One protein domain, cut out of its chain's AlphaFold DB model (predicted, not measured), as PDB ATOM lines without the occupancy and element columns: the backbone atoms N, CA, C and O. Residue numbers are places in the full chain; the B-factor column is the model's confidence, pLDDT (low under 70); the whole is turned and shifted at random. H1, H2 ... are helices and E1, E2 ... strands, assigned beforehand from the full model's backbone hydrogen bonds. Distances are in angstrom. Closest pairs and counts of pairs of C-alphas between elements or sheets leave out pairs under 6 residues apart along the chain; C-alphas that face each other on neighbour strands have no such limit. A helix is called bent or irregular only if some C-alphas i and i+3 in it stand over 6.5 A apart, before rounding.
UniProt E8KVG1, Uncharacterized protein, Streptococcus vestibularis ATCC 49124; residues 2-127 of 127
ATOM      1  N   LYS A   2     116.959  91.234 111.283       66.31
ATOM      2  CA  LYS A   2     117.479  90.365 112.372       66.31
ATOM      3  C   LYS A   2     118.849  89.714 112.087       66.31
ATOM      4  O   LYS A   2     119.675  89.631 112.988       66.31
ATOM      5  N   THR A   3     119.133  89.314 110.844       73.31
ATOM      6  CA  THR A   3     120.444  88.747 110.455       73.31
ATOM      7  C   THR A   3     121.584  89.772 110.494       73.31
ATOM      8  O   THR A   3     122.677  89.440 110.941       73.31
ATOM      9  N   VAL A   4     121.330  91.016 110.073       73.00
ATOM     10  CA  VAL A   4     122.326  92.104 110.069       73.00
ATOM     11  C   VAL A   4     122.655  92.535 111.495       73.00
ATOM     12  O   VAL A   4     123.828  92.624 111.837       73.00
ATOM     13  N   LYS A   5     121.641  92.689 112.359       77.94
ATOM     14  CA  LYS A   5     121.842  92.965 113.793       77.94
ATOM     15  C   LYS A   5     122.711  91.904 114.454       77.94
ATOM     16  O   LYS A   5     123.727  92.226 115.050       77.94
ATOM     17  N   LYS A   6     122.374  90.621 114.270       79.75
ATOM     18  CA  LYS A   6     123.172  89.506 114.807       79.75
ATOM     19  C   LYS A   6     124.617  89.525 114.312       79.75
ATOM     20  O   LYS A   6     125.520  89.226 115.088       79.75
ATOM     21  N   TYR A   7     124.837  89.865 113.041       80.12
ATOM     22  CA  TYR A   7     126.183  90.009 112.490       80.12
ATOM     23  C   TYR A   7     126.949  91.153 113.165       80.12
ATOM     24  O   TYR A   7     128.043  90.914 113.669       80.12
ATOM     25  N   ILE A   8     126.364  92.351 113.236       78.88
ATOM     26  CA  ILE A   8     126.983  93.532 113.855       78.88
ATOM     27  C   ILE A   8     127.268  93.288 115.341       78.88
ATOM     28  O   ILE A   8     128.389  93.519 115.783       78.88
ATOM     29  N   ASN A   9     126.307  92.741 116.089       80.44
ATOM     30  CA  ASN A   9     126.482  92.384 117.501       80.44
ATOM     31  C   ASN A   9     127.676  91.453 117.679       80.44
ATOM     32  O   ASN A   9     128.529  91.683 118.530       80.44
ATOM     33  N   LYS A  10     127.759  90.408 116.844       81.50
ATOM     34  CA  LYS A  10     128.880  89.472 116.877       81.50
ATOM     35  C   LYS A  10     130.204  90.182 116.590       81.50
ATOM     36  O   LYS A  10     131.162  89.909 117.295       81.50
ATOM     37  N   GLN A  11     130.262  91.082 115.604       79.25
ATOM     38  CA  GLN A  11     131.478  91.852 115.308       79.25
ATOM     39  C   GLN A  11     131.908  92.710 116.500       79.25
ATOM     40  O   GLN A  11     133.059  92.621 116.916       79.25
ATOM     41  N   ILE A  12     130.986  93.481 117.087       78.44
ATOM     42  CA  ILE A  12     131.280  94.320 118.257       78.44
ATOM     43  C   ILE A  12     131.790  93.451 119.407       78.44
ATOM     44  O   ILE A  12     132.844  93.741 119.959       78.44
ATOM     45  N   MET A  13     131.102  92.351 119.722       81.44
ATOM     46  CA  MET A  13     131.505  91.454 120.809       81.44
ATOM     47  C   MET A  13     132.840  90.753 120.544       81.44
ATOM     48  O   MET A  13     133.608  90.568 121.480       81.44
ATOM     49  N   THR A  14     133.141  90.379 119.296       82.25
ATOM     50  CA  THR A  14     134.451  89.822 118.933       82.25
ATOM     51  C   THR A  14     135.554  90.854 119.138       82.25
ATOM     52  O   THR A  14     136.522  90.559 119.823       82.25
ATOM     53  N   ILE A  15     135.393  92.077 118.620       74.25
ATOM     54  CA  ILE A  15     136.417  93.122 118.755       74.25
ATOM     55  C   ILE A  15     136.596  93.512 120.230       74.25
ATOM     56  O   ILE A  15     137.722  93.629 120.702       74.25
ATOM     57  N   VAL A  16     135.501  93.677 120.979       73.88
ATOM     58  CA  VAL A  16     135.547  93.965 122.421       73.88
ATOM     59  C   VAL A  16     136.224  92.824 123.180       73.88
ATOM     60  O   VAL A  16     137.106  93.093 123.988       73.88
ATOM     61  N   GLY A  17     135.874  91.564 122.897       76.25
ATOM     62  CA  GLY A  17     136.495  90.385 123.507       76.25
ATOM     63  C   GLY A  17     138.001  90.312 123.253       76.25
ATOM     64  O   GLY A  17     138.775  90.272 124.207       76.25
ATOM     65  N   ASP A  18     138.421  90.405 121.988       72.25
ATOM     66  CA  ASP A  18     139.836  90.378 121.586       72.25
ATOM     67  C   ASP A  18     140.649  91.504 122.246       72.25
ATOM     68  O   ASP A  18     141.840  91.353 122.529       72.25
ATOM     69  N   LEU A  19     140.022  92.664 122.457       67.44
ATOM     70  CA  LEU A  19     140.666  93.819 123.069       67.44
ATOM     71  C   LEU A  19     140.684  93.754 124.602       67.44
ATOM     72  O   LEU A  19     141.619  94.276 125.203       67.44
ATOM     73  N   ILE A  20     139.711  93.088 125.234       67.75
ATOM     74  CA  ILE A  20     139.750  92.756 126.668       67.75
ATOM     75  C   ILE A  20     140.879  91.762 126.944       67.75
ATOM     76  O   ILE A  20     141.637  91.962 127.889       67.75
ATOM     77  N   GLU A  21     141.026  90.722 126.118       69.06
ATOM     78  CA  GLU A  21     142.058  89.690 126.300       69.06
ATOM     79  C   GLU A  21     143.488  90.243 126.223       69.06
ATOM     80  O   GLU A  21     144.407  89.683 126.816       69.06
ATOM     81  N   LYS A  22     143.683  91.363 125.518       65.81
ATOM     82  CA  LYS A  22     144.981  92.036 125.363       65.81
ATOM     83  C   LYS A  22     145.261  93.099 126.429       65.81
ATOM     84  O   LYS A  22     146.263  93.804 126.313       65.81
ATOM     85  N   ARG A  23     144.395  93.264 127.435       59.06
ATOM     86  CA  ARG A  23     144.585  94.295 128.463       59.06
ATOM     87  C   ARG A  23     145.651  93.916 129.482       59.06
ATOM     88  O   ARG A  23     145.447  93.019 130.293       59.06
ATOM     89  N   GLU A  24     146.704  94.723 129.537       55.69
ATOM     90  CA  GLU A  24     147.371  95.039 130.800       55.69
ATOM     91  C   GLU A  24     146.627  96.236 131.420       55.69
ATOM     92  O   GLU A  24     146.489  97.270 130.775       55.69
ATOM     93  N   GLU A  25     146.043  96.027 132.606       57.50
ATOM     94  CA  GLU A  25     145.415  97.010 133.514       57.50
ATOM     95  C   GLU A  25     144.920  98.333 132.882       57.50
ATOM     96  O   GLU A  25     145.647  99.316 132.764       57.50
ATOM     97  N   MET A  26     143.626  98.390 132.545       63.97
ATOM     98  CA  MET A  26     142.933  99.633 132.179       63.97
ATOM     99  C   MET A  26     141.698  99.824 133.062       63.97
ATOM    100  O   MET A  26     140.853  98.927 133.109       63.97
ATOM    101  N   ASP A  27     141.560 101.008 133.673       77.88
ATOM    102  CA  ASP A  27     140.402 101.468 134.469       77.88
ATOM    103  C   ASP A  27     139.170 101.756 133.586       77.88
ATOM    104  O   ASP A  27     138.607 102.847 133.555       77.88
ATOM    105  N   ILE A  28     138.757 100.774 132.789       80.75
ATOM    106  CA  ILE A  28     137.567 100.868 131.942       80.75
ATOM    107  C   ILE A  28     136.563  99.819 132.405       80.75
ATOM    108  O   ILE A  28     136.850  98.617 132.356       80.75
ATOM    109  N   VAL A  29     135.375 100.292 132.760       86.88
ATOM    110  CA  VAL A  29     134.185  99.496 133.049       86.88
ATOM    111  C   VAL A  29     133.521  99.110 131.731       86.88
ATOM    112  O   VAL A  29     133.411  99.931 130.822       86.88
ATOM    113  N   ILE A  30     133.099  97.850 131.621       84.12
ATOM    114  CA  ILE A  30     132.408  97.331 130.440       84.12
ATOM    115  C   ILE A  30     131.072  96.752 130.888       84.12
ATOM    116  O   ILE A  30     131.042  95.797 131.663       84.12
ATOM    117  N   ASN A  31     129.980  97.317 130.381       85.31
ATOM    118  CA  ASN A  31     128.624  96.822 130.586       85.31
ATOM    119  C   ASN A  31     128.076  96.333 129.249       85.31
ATOM    120  O   ASN A  31     128.208  97.022 128.241       85.31
ATOM    121  N   PHE A  32     127.456  95.159 129.213       83.94
ATOM    122  CA  PHE A  32     126.810  94.683 127.997       83.94
ATOM    123  C   PHE A  32     125.567  93.853 128.303       83.94
ATOM    124  O   PHE A  32     125.513  93.148 129.309       83.94
ATOM    125  N   ASP A  33     124.597  93.924 127.397       79.94
ATOM    126  CA  ASP A  33     123.431  93.053 127.350       79.94
ATOM    127  C   ASP A  33     123.244  92.550 125.915       79.94
ATOM    128  O   ASP A  33     123.409  93.290 124.943       79.94
ATOM    129  N   THR A  34     122.961  91.260 125.789       69.00
ATOM    130  CA  THR A  34     122.736  90.592 124.502       69.00
ATOM    131  C   THR A  34     121.466  89.733 124.513       69.00
ATOM    132  O   THR A  34     121.341  88.806 123.706       69.00
ATOM    133  N   TYR A  35     120.537  89.992 125.441       63.59
ATOM    134  CA  TYR A  35     119.324  89.200 125.596       63.59
ATOM    135  C   TYR A  35     118.319  89.422 124.452       63.59
ATOM    136  O   TYR A  35     117.839  90.521 124.197       63.59
ATOM    137  N   GLU A  36     117.968  88.324 123.775       64.31
ATOM    138  CA  GLU A  36     117.007  88.248 122.663       64.31
ATOM    139  C   GLU A  36     117.264  89.224 121.498       64.31
ATOM    140  O   GLU A  36     118.018  88.904 120.573       64.31
ATOM    141  N   ASP A  37     116.573  90.364 121.506       60.62
ATOM    142  CA  ASP A  37     116.638  91.426 120.501       60.62
ATOM    143  C   ASP A  37     117.262  92.720 121.083       60.62
ATOM    144  O   ASP A  37     117.486  93.674 120.333       60.62
ATOM    145  N   GLU A  38     117.578  92.748 122.384       70.25
ATOM    146  CA  GLU A  38     118.248  93.858 123.062       70.25
ATOM    147  C   GLU A  38     119.764  93.661 122.970       70.25
ATOM    148  O   GLU A  38     120.339  92.683 123.449       70.25
ATOM    149  N   PHE A  39     120.421  94.584 122.273       81.38
ATOM    150  CA  PHE A  39     121.872  94.651 122.208       81.38
ATOM    151  C   PHE A  39     122.325  95.994 122.732       81.38
ATOM    152  O   PHE A  39     121.937  97.037 122.193       81.38
ATOM    153  N   TYR A  40     123.188  95.934 123.734       86.19
ATOM    154  CA  TYR A  40     123.862  97.078 124.301       86.19
ATOM    155  C   TYR A  40     125.280  96.690 124.700       86.19
ATOM    156  O   TYR A  40     125.501  95.646 125.309       86.19
ATOM    157  N   VAL A  41     126.239  97.542 124.367       89.25
ATOM    158  CA  VAL A  41     127.609  97.493 124.874       89.25
ATOM    159  C   VAL A  41     128.001  98.909 125.252       89.25
ATOM    160  O   VAL A  41     127.795  99.830 124.470       89.25
ATOM    161  N   ASP A  42     128.592  99.077 126.421       90.56
ATOM    162  CA  ASP A  42     129.067 100.343 126.955       90.56
ATOM    163  C   ASP A  42     130.434 100.162 127.578       90.56
ATOM    164  O   ASP A  42     130.668  99.246 128.367       90.56
ATOM    165  N   LEU A  43     131.341 101.034 127.167       90.31
ATOM    166  CA  LEU A  43     132.680 101.151 127.693       90.31
ATOM    167  C   LEU A  43     132.777 102.527 128.334       90.31
ATOM    168  O   LEU A  43     132.548 103.539 127.669       90.31
ATOM    169  N   SER A  44     133.148 102.572 129.607       90.38
ATOM    170  CA  SER A  44     133.261 103.821 130.352       90.38
ATOM    171  C   SER A  44     134.541 103.891 131.183       90.38
ATOM    172  O   SER A  44     134.997 102.897 131.740       90.38
ATOM    173  N   ARG A  45     135.140 105.085 131.240       87.88
ATOM    174  CA  ARG A  45     136.334 105.425 132.041       87.88
ATOM    175  C   ARG A  45     136.338 106.919 132.306       87.88
ATOM    176  O   ARG A  45     136.181 107.671 131.358       87.88
ATOM    177  N   ASP A  46     136.543 107.360 133.544       84.75
ATOM    178  CA  ASP A  46     136.793 108.772 133.893       84.75
ATOM    179  C   ASP A  46     135.909 109.807 133.163       84.75
ATOM    180  O   ASP A  46     136.392 110.797 132.610       84.75
ATOM    181  N   ASN A  47     134.586 109.601 133.168       85.88
ATOM    182  CA  ASN A  47     133.608 110.449 132.461       85.88
ATOM    183  C   ASN A  47     133.773 110.461 130.925       85.88
ATOM    184  O   ASN A  47     133.468 111.451 130.257       85.88
ATOM    185  N   GLN A  48     134.267 109.363 130.369       92.19
ATOM    186  CA  GLN A  48     134.299 109.039 128.949       92.19
ATOM    187  C   GLN A  48     133.375 107.846 128.715       92.19
ATOM    188  O   GLN A  48     133.260 106.974 129.577       92.19
ATOM    189  N   GLU A  49     132.730 107.809 127.556       94.38
ATOM    190  CA  GLU A  49     131.753 106.781 127.205       94.38
ATOM    191  C   GLU A  49     131.847 106.481 125.711       94.38
ATOM    192  O   GLU A  49     131.845 107.392 124.875       94.38
ATOM    193  N   LEU A  50     131.913 105.195 125.393       94.38
ATOM    194  CA  LEU A  50     131.673 104.658 124.066       94.38
ATOM    195  C   LEU A  50     130.594 103.590 124.197       94.38
ATOM    196  O   LEU A  50     130.820 102.561 124.831       94.38
ATOM    197  N   SER A  51     129.436 103.826 123.586       93.94
ATOM    198  CA  SER A  51     128.314 102.896 123.662       93.94
ATOM    199  C   SER A  51     127.780 102.521 122.284       93.94
ATOM    200  O   SER A  51     127.783 103.324 121.350       93.94
ATOM    201  N   PHE A  52     127.277 101.297 122.175       92.06
ATOM    202  CA  PHE A  52     126.627 100.743 120.998       92.06
ATOM    203  C   PHE A  52     125.295 100.148 121.426       92.06
ATOM    204  O   PHE A  52     125.262  99.300 122.312       92.06
ATOM    205  N   ALA A  53     124.198 100.574 120.810       90.62
ATOM    206  CA  ALA A  53     122.871 100.063 121.126       90.62
ATOM    207  C   ALA A  53     122.026  99.930 119.866       90.62
ATOM    208  O   ALA A  53     122.001 100.845 119.045       90.62
ATOM    209  N   PHE A  54     121.283  98.837 119.725       86.56
ATOM    210  CA  PHE A  54     120.216  98.795 118.728       86.56
ATOM    211  C   PHE A  54     118.935  99.395 119.310       86.56
ATOM    212  O   PHE A  54     118.463  98.964 120.356       86.56
ATOM    213  N   VAL A  55     118.361 100.377 118.612       86.25
ATOM    214  CA  VAL A  55     117.010 100.891 118.873       86.25
ATOM    215  C   VAL A  55     116.195 100.654 117.618       86.25
ATOM    216  O   VAL A  55     116.487 101.219 116.562       86.25
ATOM    217  N   ASP A  56     115.226  99.747 117.725       84.44
ATOM    218  CA  ASP A  56     114.617  99.099 116.569       84.44
ATOM    219  C   ASP A  56     115.721  98.631 115.615       84.44
ATOM    220  O   ASP A  56     116.628  97.903 116.014       84.44
ATOM    221  N   ASP A  57     115.671  99.047 114.356       81.69
ATOM    222  CA  ASP A  57     116.596  98.660 113.299       81.69
ATOM    223  C   ASP A  57     117.780  99.612 113.101       81.69
ATOM    224  O   ASP A  57     118.561  99.428 112.171       81.69
ATOM    225  N   THR A  58     117.938 100.583 114.000       87.19
ATOM    226  CA  THR A  58     118.999 101.590 113.951       87.19
ATOM    227  C   THR A  58     120.079 101.262 114.970       87.19
ATOM    228  O   THR A  58     119.789 101.105 116.158       87.19
ATOM    229  N   LEU A  59     121.333 101.185 114.522       90.06
ATOM    230  CA  LEU A  59     122.466 101.137 115.439       90.06
ATOM    231  C   LEU A  59     122.770 102.557 115.909       90.06
ATOM    232  O   LEU A  59     123.130 103.420 115.109       90.06
ATOM    233  N   ARG A  60     122.650 102.790 117.210       93.31
ATOM    234  CA  ARG A  60     123.093 104.011 117.873       93.31
ATOM    235  C   ARG A  60     124.495 103.823 118.417       93.31
ATOM    236  O   ARG A  60     124.755 102.858 119.131       93.31
ATOM    237  N   ILE A  61     125.367 104.772 118.106       95.00
ATOM    238  CA  ILE A  61     126.713 104.864 118.663       95.00
ATOM    239  C   ILE A  61     126.797 106.148 119.477       95.00
ATOM    240  O   ILE A  61     126.577 107.229 118.929       95.00
ATOM    241  N   VAL A  62     127.114 106.047 120.765       95.62
ATOM    242  CA  VAL A  62     127.381 107.206 121.621       95.62
ATOM    243  C   VAL A  62     128.880 107.351 121.807       95.62
ATOM    244  O   VAL A  62     129.574 106.384 122.100       95.62
ATOM    245  N   VAL A  63     129.363 108.575 121.628       95.94
ATOM    246  CA  VAL A  63     130.765 108.954 121.772       95.94
ATOM    247  C   VAL A  63     130.832 110.163 122.696       95.94
ATOM    248  O   VAL A  63     130.240 111.208 122.407       95.94
ATOM    249  N   TYR A  64     131.529 110.032 123.820       95.19
ATOM    250  CA  TYR A  64     131.643 111.101 124.802       95.19
ATOM    251  C   TYR A  64     132.994 111.114 125.511       95.19
ATOM    252  O   TYR A  64     133.528 110.087 125.923       95.19
ATOM    253  N   HIS A  65     133.505 112.324 125.696       93.94
ATOM    254  CA  HIS A  65     134.637 112.654 126.544       93.94
ATOM    255  C   HIS A  65     134.263 113.927 127.311       93.94
ATOM    256  O   HIS A  65     133.702 114.843 126.714       93.94
ATOM    257  N   SER A  66     134.587 114.021 128.599       91.38
ATOM    258  CA  SER A  66     134.178 115.132 129.480       91.38
ATOM    259  C   SER A  66     134.525 116.538 128.967       91.38
ATOM    260  O   SER A  66     133.752 117.474 129.161       91.38
ATOM    261  N   CYS A  67     135.653 116.688 128.270       90.94
ATOM    262  CA  CYS A  67     136.073 117.944 127.629       90.94
ATOM    263  C   CYS A  67     135.307 118.316 126.340       90.94
ATOM    264  O   CYS A  67     135.540 119.390 125.787       90.94
ATOM    265  N   HIS A  68     134.420 117.452 125.837       88.19
ATOM    266  CA  HIS A  68     133.728 117.621 124.558       88.19
ATOM    267  C   HIS A  68     132.224 117.339 124.670       88.19
ATOM    268  O   HIS A  68     131.735 116.721 125.615       88.19
ATOM    269  N   CYS A  69     131.452 117.803 123.684       87.19
ATOM    270  CA  CYS A  69     130.021 117.508 123.633       87.19
ATOM    271  C   CYS A  69     129.792 116.025 123.313       87.19
ATOM    272  O   CYS A  69     130.407 115.492 122.389       87.19
ATOM    273  N   LYS A  70     128.861 115.384 124.032       92.94
ATOM    274  CA  LYS A  70     128.384 114.033 123.703       92.94
ATOM    275  C   LYS A  70     127.829 114.021 122.277       92.94
ATOM    276  O   LYS A  70     127.035 114.889 121.912       92.94
ATOM    277  N   LYS A  71     128.238 113.029 121.487       94.19
ATOM    278  CA  LYS A  71     127.747 112.790 120.130       94.19
ATOM    279  C   LYS A  71     127.019 111.462 120.049       94.19
ATOM    280  O   LYS A  71     127.410 110.487 120.685       94.19
ATOM    281  N   THR A  72     125.976 111.442 119.229       95.19
ATOM    282  CA  THR A  72     125.219 110.237 118.907       95.19
ATOM    283  C   THR A  72     125.150 110.100 117.397       95.19
ATOM    284  O   THR A  72     124.735 111.031 116.710       95.19
ATOM    285  N   PHE A  73     125.567 108.944 116.894       94.19
ATOM    286  CA  PHE A  73     125.464 108.570 115.490       94.19
ATOM    287  C   PHE A  73     124.384 107.506 115.340       94.19
ATOM    288  O   PHE A  73     124.316 106.578 116.144       94.19
ATOM    289  N   GLU A  74     123.546 107.643 114.320       93.19
ATOM    290  CA  GLU A  74     122.481 106.696 113.999       93.19
ATOM    291  C   GLU A  74     122.772 106.077 112.636       93.19
ATOM    292  O   GLU A  74     122.795 106.782 111.633       93.19
ATOM    293  N   ILE A  75     123.006 104.767 112.614       90.44
ATOM    294  CA  ILE A  75     123.381 104.029 111.410       90.44
ATOM    295  C   ILE A  75     122.212 103.157 110.984       90.44
ATOM    296  O   ILE A  75     121.725 102.319 111.754       90.44
ATOM    297  N   ARG A  76     121.781 103.359 109.740       87.62
ATOM    298  CA  ARG A  76     120.621 102.676 109.152       87.62
ATOM    299  C   ARG A  76     120.812 102.296 107.685       87.62
ATOM    300  O   ARG A  76     120.045 101.475 107.183       87.62
ATOM    301  N   GLU A  77     121.798 102.873 106.999       83.44
ATOM    302  CA  GLU A  77     121.997 102.667 105.563       83.44
ATOM    303  C   GLU A  77     122.984 101.520 105.282       83.44
ATOM    304  O   GLU A  77     123.854 101.188 106.088       83.44
ATOM    305  N   MET A  78     122.806 100.825 104.153       75.69
ATOM    306  CA  MET A  78     123.555  99.593 103.852       75.69
ATOM    307  C   MET A  78     125.040  99.857 103.574       75.69
ATOM    308  O   MET A  78     125.903  99.083 103.977       75.69
ATOM    309  N   ASP A  79     125.340 100.941 102.874       76.69
ATOM    310  CA  ASP A  79     126.688 101.431 102.595       76.69
ATOM    311  C   ASP A  79     127.417 101.873 103.872       76.69
ATOM    312  O   ASP A  79     128.595 101.556 104.054       76.69
ATOM    313  N   GLU A  80     126.705 102.496 104.812       82.50
ATOM    314  CA  GLU A  80     127.214 102.771 106.157       82.50
ATOM    315  C   GLU A  80     127.545 101.481 106.923       82.50
ATOM    316  O   GLU A  80     128.597 101.378 107.557       82.50
ATOM    317  N   ILE A  81     126.691 100.456 106.818       79.62
ATOM    318  CA  ILE A  81     126.913  99.143 107.443       79.62
ATOM    319  C   ILE A  81     128.178  98.463 106.899       79.62
ATOM    320  O   ILE A  81     128.897  97.819 107.662       79.62
ATOM    321  N   LEU A  82     128.498  98.619 105.610       80.56
ATOM    322  CA  LEU A  82     129.749  98.090 105.044       80.56
ATOM    323  C   LEU A  82     130.987  98.768 105.652       80.56
ATOM    324  O   LEU A  82     132.019  98.122 105.844       80.56
ATOM    325  N   ASN A  83     130.880 100.053 105.991       86.56
ATOM    326  CA  ASN A  83     131.950 100.833 106.614       86.56
ATOM    327  C   ASN A  83     132.012 100.684 108.140       86.56
ATOM    328  O   ASN A  83     133.029 101.028 108.749       86.56
ATOM    329  N   LEU A  84     130.966 100.133 108.755       87.69
ATOM    330  CA  LEU A  84     130.833 100.011 110.201       87.69
ATOM    331  C   LEU A  84     131.996  99.251 110.844       87.69
ATOM    332  O   LEU A  84     132.462  99.663 111.896       87.69
ATOM    333  N   ASN A  85     132.530  98.205 110.212       84.69
ATOM    334  CA  ASN A  85     133.659  97.459 110.782       84.69
ATOM    335  C   ASN A  85     134.895  98.348 111.011       84.69
ATOM    336  O   ASN A  85     135.564  98.220 112.032       84.69
ATOM    337  N   TYR A  86     135.172  99.282 110.096       89.81
ATOM    338  CA  TYR A  86     136.262 100.243 110.268       89.81
ATOM    339  C   TYR A  86     135.939 101.284 111.339       89.81
ATOM    340  O   TYR A  86     136.826 101.648 112.106       89.81
ATOM    341  N   ALA A  87     134.680 101.729 111.427       92.44
ATOM    342  CA  ALA A  87     134.243 102.632 112.489       92.44
ATOM    343  C   ALA A  87     134.396 101.991 113.874       92.44
ATOM    344  O   ALA A  87     134.948 102.614 114.775       92.44
ATOM    345  N   LEU A  88     133.956 100.738 114.029       89.00
ATOM    346  CA  LEU A  88     134.074  99.976 115.271       89.00
ATOM    347  C   LEU A  88     135.536  99.806 115.684       89.00
ATOM    348  O   LEU A  88     135.876 100.107 116.824       89.00
ATOM    349  N   ASP A  89     136.401  99.372 114.765       87.69
ATOM    350  CA  ASP A  89     137.827  99.186 115.044       87.69
ATOM    351  C   ASP A  89     138.514 100.506 115.435       87.69
ATOM    352  O   ASP A  89     139.237 100.540 116.428       87.69
ATOM    353  N   MET A  90     138.241 101.599 114.712       92.88
ATOM    354  CA  MET A  90     138.770 102.935 115.016       92.88
ATOM    355  C   MET A  90     138.321 103.427 116.401       92.88
ATOM    356  O   MET A  90     139.155 103.822 117.214       92.88
ATOM    357  N   LEU A  91     137.013 103.384 116.681       93.75
ATOM    358  CA  LEU A  91     136.435 103.858 117.942       93.75
ATOM    359  C   LEU A  91     136.937 103.038 119.134       93.75
ATOM    360  O   LEU A  91     137.377 103.610 120.129       93.75
ATOM    361  N   LEU A  92     136.901 101.706 119.032       88.44
ATOM    362  CA  LEU A  92     137.306 100.817 120.121       88.44
ATOM    363  C   LEU A  92     138.800 100.942 120.414       88.44
ATOM    364  O   LEU A  92     139.173 101.075 121.578       88.44
ATOM    365  N   LYS A  93     139.658 100.959 119.386       87.38
ATOM    366  CA  LYS A  93     141.098 101.163 119.588       87.38
ATOM    367  C   LYS A  93     141.391 102.494 120.249       87.38
ATOM    368  O   LYS A  93     142.092 102.511 121.254       87.38
ATOM    369  N   SER A  94     140.820 103.578 119.735       90.62
ATOM    370  CA  SER A  94     141.045 104.902 120.305       90.62
ATOM    371  C   SER A  94     140.602 104.969 121.772       90.62
ATOM    372  O   SER A  94     141.346 105.453 122.629       90.62
ATOM    373  N   PHE A  95     139.434 104.396 122.094       89.69
ATOM    374  CA  PHE A  95     138.934 104.337 123.465       89.69
ATOM    375  C   PHE A  95     139.878 103.559 124.392       89.69
ATOM    376  O   PHE A  95     140.214 104.018 125.487       89.69
ATOM    377  N   LEU A  96     140.336 102.387 123.953       82.06
ATOM    378  CA  LEU A  96     141.146 101.488 124.769       82.06
ATOM    379  C   LEU A  96     142.578 102.003 124.929       82.06
ATOM    380  O   LEU A  96     143.053 102.113 126.052       82.06
ATOM    381  N   PHE A  97     143.232 102.430 123.852       82.06
ATOM    382  CA  PHE A  97     144.646 102.821 123.850       82.06
ATOM    383  C   PHE A  97     144.895 104.306 124.172       82.06
ATOM    384  O   PHE A  97     145.954 104.838 123.863       82.06
ATOM    385  N   ASN A  98     143.949 104.958 124.860       76.12
ATOM    386  CA  ASN A  98     144.070 106.329 125.377       76.12
ATOM    387  C   ASN A  98     144.248 107.425 124.302       76.12
ATOM    388  O   ASN A  98     144.742 108.511 124.593       76.12
ATOM    389  N   GLU A  99     143.780 107.176 123.080       86.75
ATOM    390  CA  GLU A  99     143.712 108.167 121.992       86.75
ATOM    391  C   GLU A  99     142.315 108.814 121.904       86.75
ATOM    392  O   GLU A  99     141.967 109.478 120.928       86.75
ATOM    393  N   TRP A 100     141.471 108.574 122.914       92.56
ATOM    394  CA  TRP A 100     140.057 108.940 122.898       92.56
ATOM    395  C   TRP A 100     139.827 110.447 122.843       92.56
ATOM    396  O   TRP A 100     138.956 110.908 122.111       92.56
ATOM    397  N   TYR A 101     140.612 111.224 123.595       91.69
ATOM    398  CA  TYR A 101     140.490 112.682 123.632       91.69
ATOM    399  C   TYR A 101     140.604 113.296 122.228       91.69
ATOM    400  O   TYR A 101     139.695 114.003 121.791       91.69
ATOM    401  N   ASP A 102     141.672 112.956 121.502       91.81
ATOM    402  CA  ASP A 102     141.942 113.506 120.172       91.81
ATOM    403  C   ASP A 102     140.886 113.056 119.154       91.81
ATOM    404  O   ASP A 102     140.364 113.873 118.393       91.81
ATOM    405  N   LEU A 103     140.474 111.782 119.196       94.25
ATOM    406  CA  LEU A 103     139.432 111.273 118.303       94.25
ATOM    407  C   LEU A 103     138.088 111.984 118.520       94.25
ATOM    408  O   LEU A 103     137.405 112.336 117.556       94.25
ATOM    409  N   VAL A 104     137.685 112.207 119.774       94.44
ATOM    410  CA  VAL A 104     136.433 112.918 120.075       94.44
ATOM    411  C   VAL A 104     136.517 114.385 119.647       94.44
ATOM    412  O   VAL A 104     135.528 114.923 119.134       94.44
ATOM    413  N   ALA A 105     137.680 115.025 119.798       92.81
ATOM    414  CA  ALA A 105     137.921 116.377 119.302       92.81
ATOM    415  C   ALA A 105     137.798 116.456 117.770       92.81
ATOM    416  O   ALA A 105     137.145 117.363 117.247       92.81
ATOM    417  N   ASP A 106     138.338 115.485 117.036       93.25
ATOM    418  CA  ASP A 106     138.212 115.425 115.579       93.25
ATOM    419  C   ASP A 106     136.773 115.162 115.134       93.25
ATOM    420  O   ASP A 106     136.252 115.843 114.244       93.25
ATOM    421  N   LEU A 107     136.081 114.237 115.807       93.62
ATOM    422  CA  LEU A 107     134.660 113.984 115.584       93.62
ATOM    423  C   LEU A 107     133.805 115.221 115.873       93.62
ATOM    424  O   LEU A 107     132.674 115.271 115.398       93.62
ATOM    425  N   ALA A 108     134.295 116.236 116.601       87.06
ATOM    426  CA  ALA A 108     133.615 117.524 116.746       87.06
ATOM    427  C   ALA A 108     133.466 118.263 115.410       87.06
ATOM    428  O   ALA A 108     132.417 118.869 115.181       87.06
ATOM    429  N   ASN A 109     134.465 118.140 114.535       89.44
ATOM    430  CA  ASN A 109     134.597 118.890 113.287       89.44
ATOM    431  C   ASN A 109     134.362 118.039 112.030       89.44
ATOM    432  O   ASN A 109     134.191 118.591 110.945       89.44
ATOM    433  N   HIS A 110     134.347 116.715 112.172       92.75
ATOM    434  CA  HIS A 110     134.194 115.765 111.076       92.75
ATOM    435  C   HIS A 110     133.021 114.814 111.297       92.75
ATOM    436  O   HIS A 110     132.614 114.522 112.424       92.75
ATOM    437  N   THR A 111     132.482 114.296 110.198       92.56
ATOM    438  CA  THR A 111     131.538 113.178 110.243       92.56
ATOM    439  C   THR A 111     132.255 111.882 110.626       92.56
ATOM    440  O   THR A 111     133.460 111.729 110.406       92.56
ATOM    441  N   LEU A 112     131.503 110.908 111.152       94.38
ATOM    442  CA  LEU A 112     132.036 109.570 111.431       94.38
ATOM    443  C   LEU A 112     132.688 108.958 110.181       94.38
ATOM    444  O   LEU A 112     133.759 108.365 110.266       94.38
ATOM    445  N   TRP A 113     132.074 109.149 109.011       94.44
ATOM    446  CA  TRP A 113     132.540 108.556 107.760       94.44
ATOM    447  C   TRP A 113     133.799 109.211 107.205       94.44
ATOM    448  O   TRP A 113     134.688 108.502 106.745       94.44
ATOM    449  N   GLU A 114     133.944 110.530 107.321       94.12
ATOM    450  CA  GLU A 114     135.210 111.194 106.987       94.12
ATOM    451  C   GLU A 114     136.360 110.690 107.866       94.12
ATOM    452  O   GLU A 114     137.461 110.466 107.363       94.12
ATOM    453  N   MET A 115     136.103 110.463 109.159       94.94
ATOM    454  CA  MET A 115     137.097 109.889 110.070       94.94
ATOM    455  C   MET A 115     137.446 108.446 109.699       94.94
ATOM    456  O   MET A 115     138.620 108.091 109.659       94.94
ATOM    457  N   VAL A 116     136.454 107.633 109.329       94.31
ATOM    458  CA  VAL A 116     136.673 106.266 108.834       94.31
ATOM    459  C   VAL A 116     137.517 106.248 107.559       94.31
ATOM    460  O   VAL A 116     138.419 105.423 107.435       94.31
ATOM    461  N   GLU A 117     137.266 107.150 106.611       93.38
ATOM    462  CA  GLU A 117     138.062 107.232 105.382       93.38
ATOM    463  C   GLU A 117     139.508 107.673 105.644       93.38
ATOM    464  O   GLU A 117     140.421 107.182 104.978       93.38
ATOM    465  N   LYS A 118     139.744 108.554 106.628       92.12
ATOM    466  CA  LYS A 118     141.104 108.862 107.102       92.12
ATOM    467  C   LYS A 118     141.758 107.613 107.705       92.12
ATOM    468  O   LYS A 118     142.803 107.188 107.224       92.12
ATOM    469  N   TYR A 119     141.072 106.951 108.637       91.88
ATOM    470  CA  TYR A 119     141.561 105.751 109.318       91.88
ATOM    471  C   TYR A 119     141.939 104.612 108.361       91.88
ATOM    472  O   TYR A 119     142.957 103.941 108.529       91.88
ATOM    473  N   LYS A 120     141.133 104.396 107.315       90.88
ATOM    474  CA  LYS A 120     141.429 103.414 106.263       90.88
ATOM    475  C   LYS A 120     142.735 103.723 105.536       90.88
ATOM    476  O   LYS A 120     143.489 102.796 105.256       90.88
ATOM    477  N   LYS A 121     142.989 104.992 105.204       88.94
ATOM    478  CA  LYS A 121     144.214 105.403 104.502       88.94
ATOM    479  C   LYS A 121     145.441 105.182 105.373       88.94
ATOM    480  O   LYS A 121     146.423 104.645 104.876       88.94
ATOM    481  N   ASP A 122     145.349 105.522 106.653       81.81
ATOM    482  CA  ASP A 122     146.454 105.344 107.596       81.81
ATOM    483  C   ASP A 122     146.811 103.857 107.741       81.81
ATOM    484  O   ASP A 122     147.963 103.482 107.565       81.81
ATOM    485  N   LYS A 123     145.806 102.978 107.869       74.94
ATOM    486  CA  LYS A 123     146.016 101.521 107.892       74.94
ATOM    487  C   LYS A 123     146.618 100.920 106.623       74.94
ATOM    488  O   LYS A 123     147.275  99.887 106.700       74.94
ATOM    489  N   VAL A 124     146.323 101.481 105.454       66.00
ATOM    490  CA  VAL A 124     146.896 101.006 104.182       66.00
ATOM    491  C   VAL A 124     148.370 101.401 104.070       66.00
ATOM    492  O   VAL A 124     149.126 100.696 103.413       66.00
ATOM    493  N   ASN A 125     148.777 102.486 104.731       54.19
ATOM    494  CA  ASN A 125     150.159 102.963 104.739       54.19
ATOM    495  C   ASN A 125     151.048 102.263 105.787       54.19
ATOM    496  O   ASN A 125     152.261 102.449 105.754       54.19
ATOM    497  N   ASP A 126     150.468 101.456 106.681       49.28
ATOM    498  CA  ASP A 126     151.184 100.625 107.666       49.28
ATOM    499  C   ASP A 126     151.654  99.259 107.097       49.28
ATOM    500  O   ASP A 126     152.112  98.396 107.852       49.28
ATOM    501  N   ILE A 127     151.533  99.042 105.775       41.72
ATOM    502  CA  ILE A 127     151.955  97.831 105.032       41.72
ATOM    503  C   ILE A 127     153.093  98.184 104.071       41.72
ATOM    504  O   ILE A 127     154.075  97.407 104.017       41.72
TER     505      ILE A 127
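Overview. This is residues 2 to 127 of the 127 residues of an uncharacterized protein of Streptococcus vestibularis ATCC 49124 (UniProt E8KVG1). A five-stranded antiparallel sheet has H1 and H2 side by side along one face and H3 across E4 on that same face, two layers with the other face bare. H4 packs on H2, off the sheet, and residues 121 to 127 stick out. The printed part has 126 residues, with four named helices and five named strands in the order H1 E1 E2 E3 E4 E5 H2 H3 H4; the class is mixed. The sheet E1 E2 E3 E4 E5 is a meander, each strand the antiparallel neighbour of the one before. The whole is compact, with a radius of gyration of the C-alphas of 14.1 A and spans of 35 by 32 by 32 A.

Along the chain. H1, residues 2 to 21, begins at C-alpha 2 (117.479, 90.365, 112.372) and is 28.3 A long. E1 is residues 29 to 33, E2 40 to 45, E3 48 to 55, 21.6 A, E4 58 to 65, 22.9 A, and E5 71 to 75. H2, residues 78 to 96, 27.4 A, is only just irregular: C-alphas 82 and 85 are 7.0 A apart. H3 is residues 100 to 109; H4, residues 112 to 125, ends at C-alpha 125 (150.159, 102.963, 104.739).

Arrangement. H1 touches H2 at a shallow tilt of 19 degrees, the same way, closest at C-alphas 12 and 88, 7.0 A. In the hairpin E3 and E4, N 51 and O 62 are 3.0 A apart, within hydrogen-bond range. H2 touches H4, closest at C-alphas 87 and 116, 5.7 A. Every O i to N i+4 pair is within range in H1 and H4, 13 of 15 in H2 and 5 of 6 in H3.

Size, cuts and confidence. C-alphas 36 and 125, the farthest apart, are 40.5 A apart. The printed part has no cut and no long link. pLDDT is under 70 at residues 2, 19 to 26, 34 to 37 and 124 to 127.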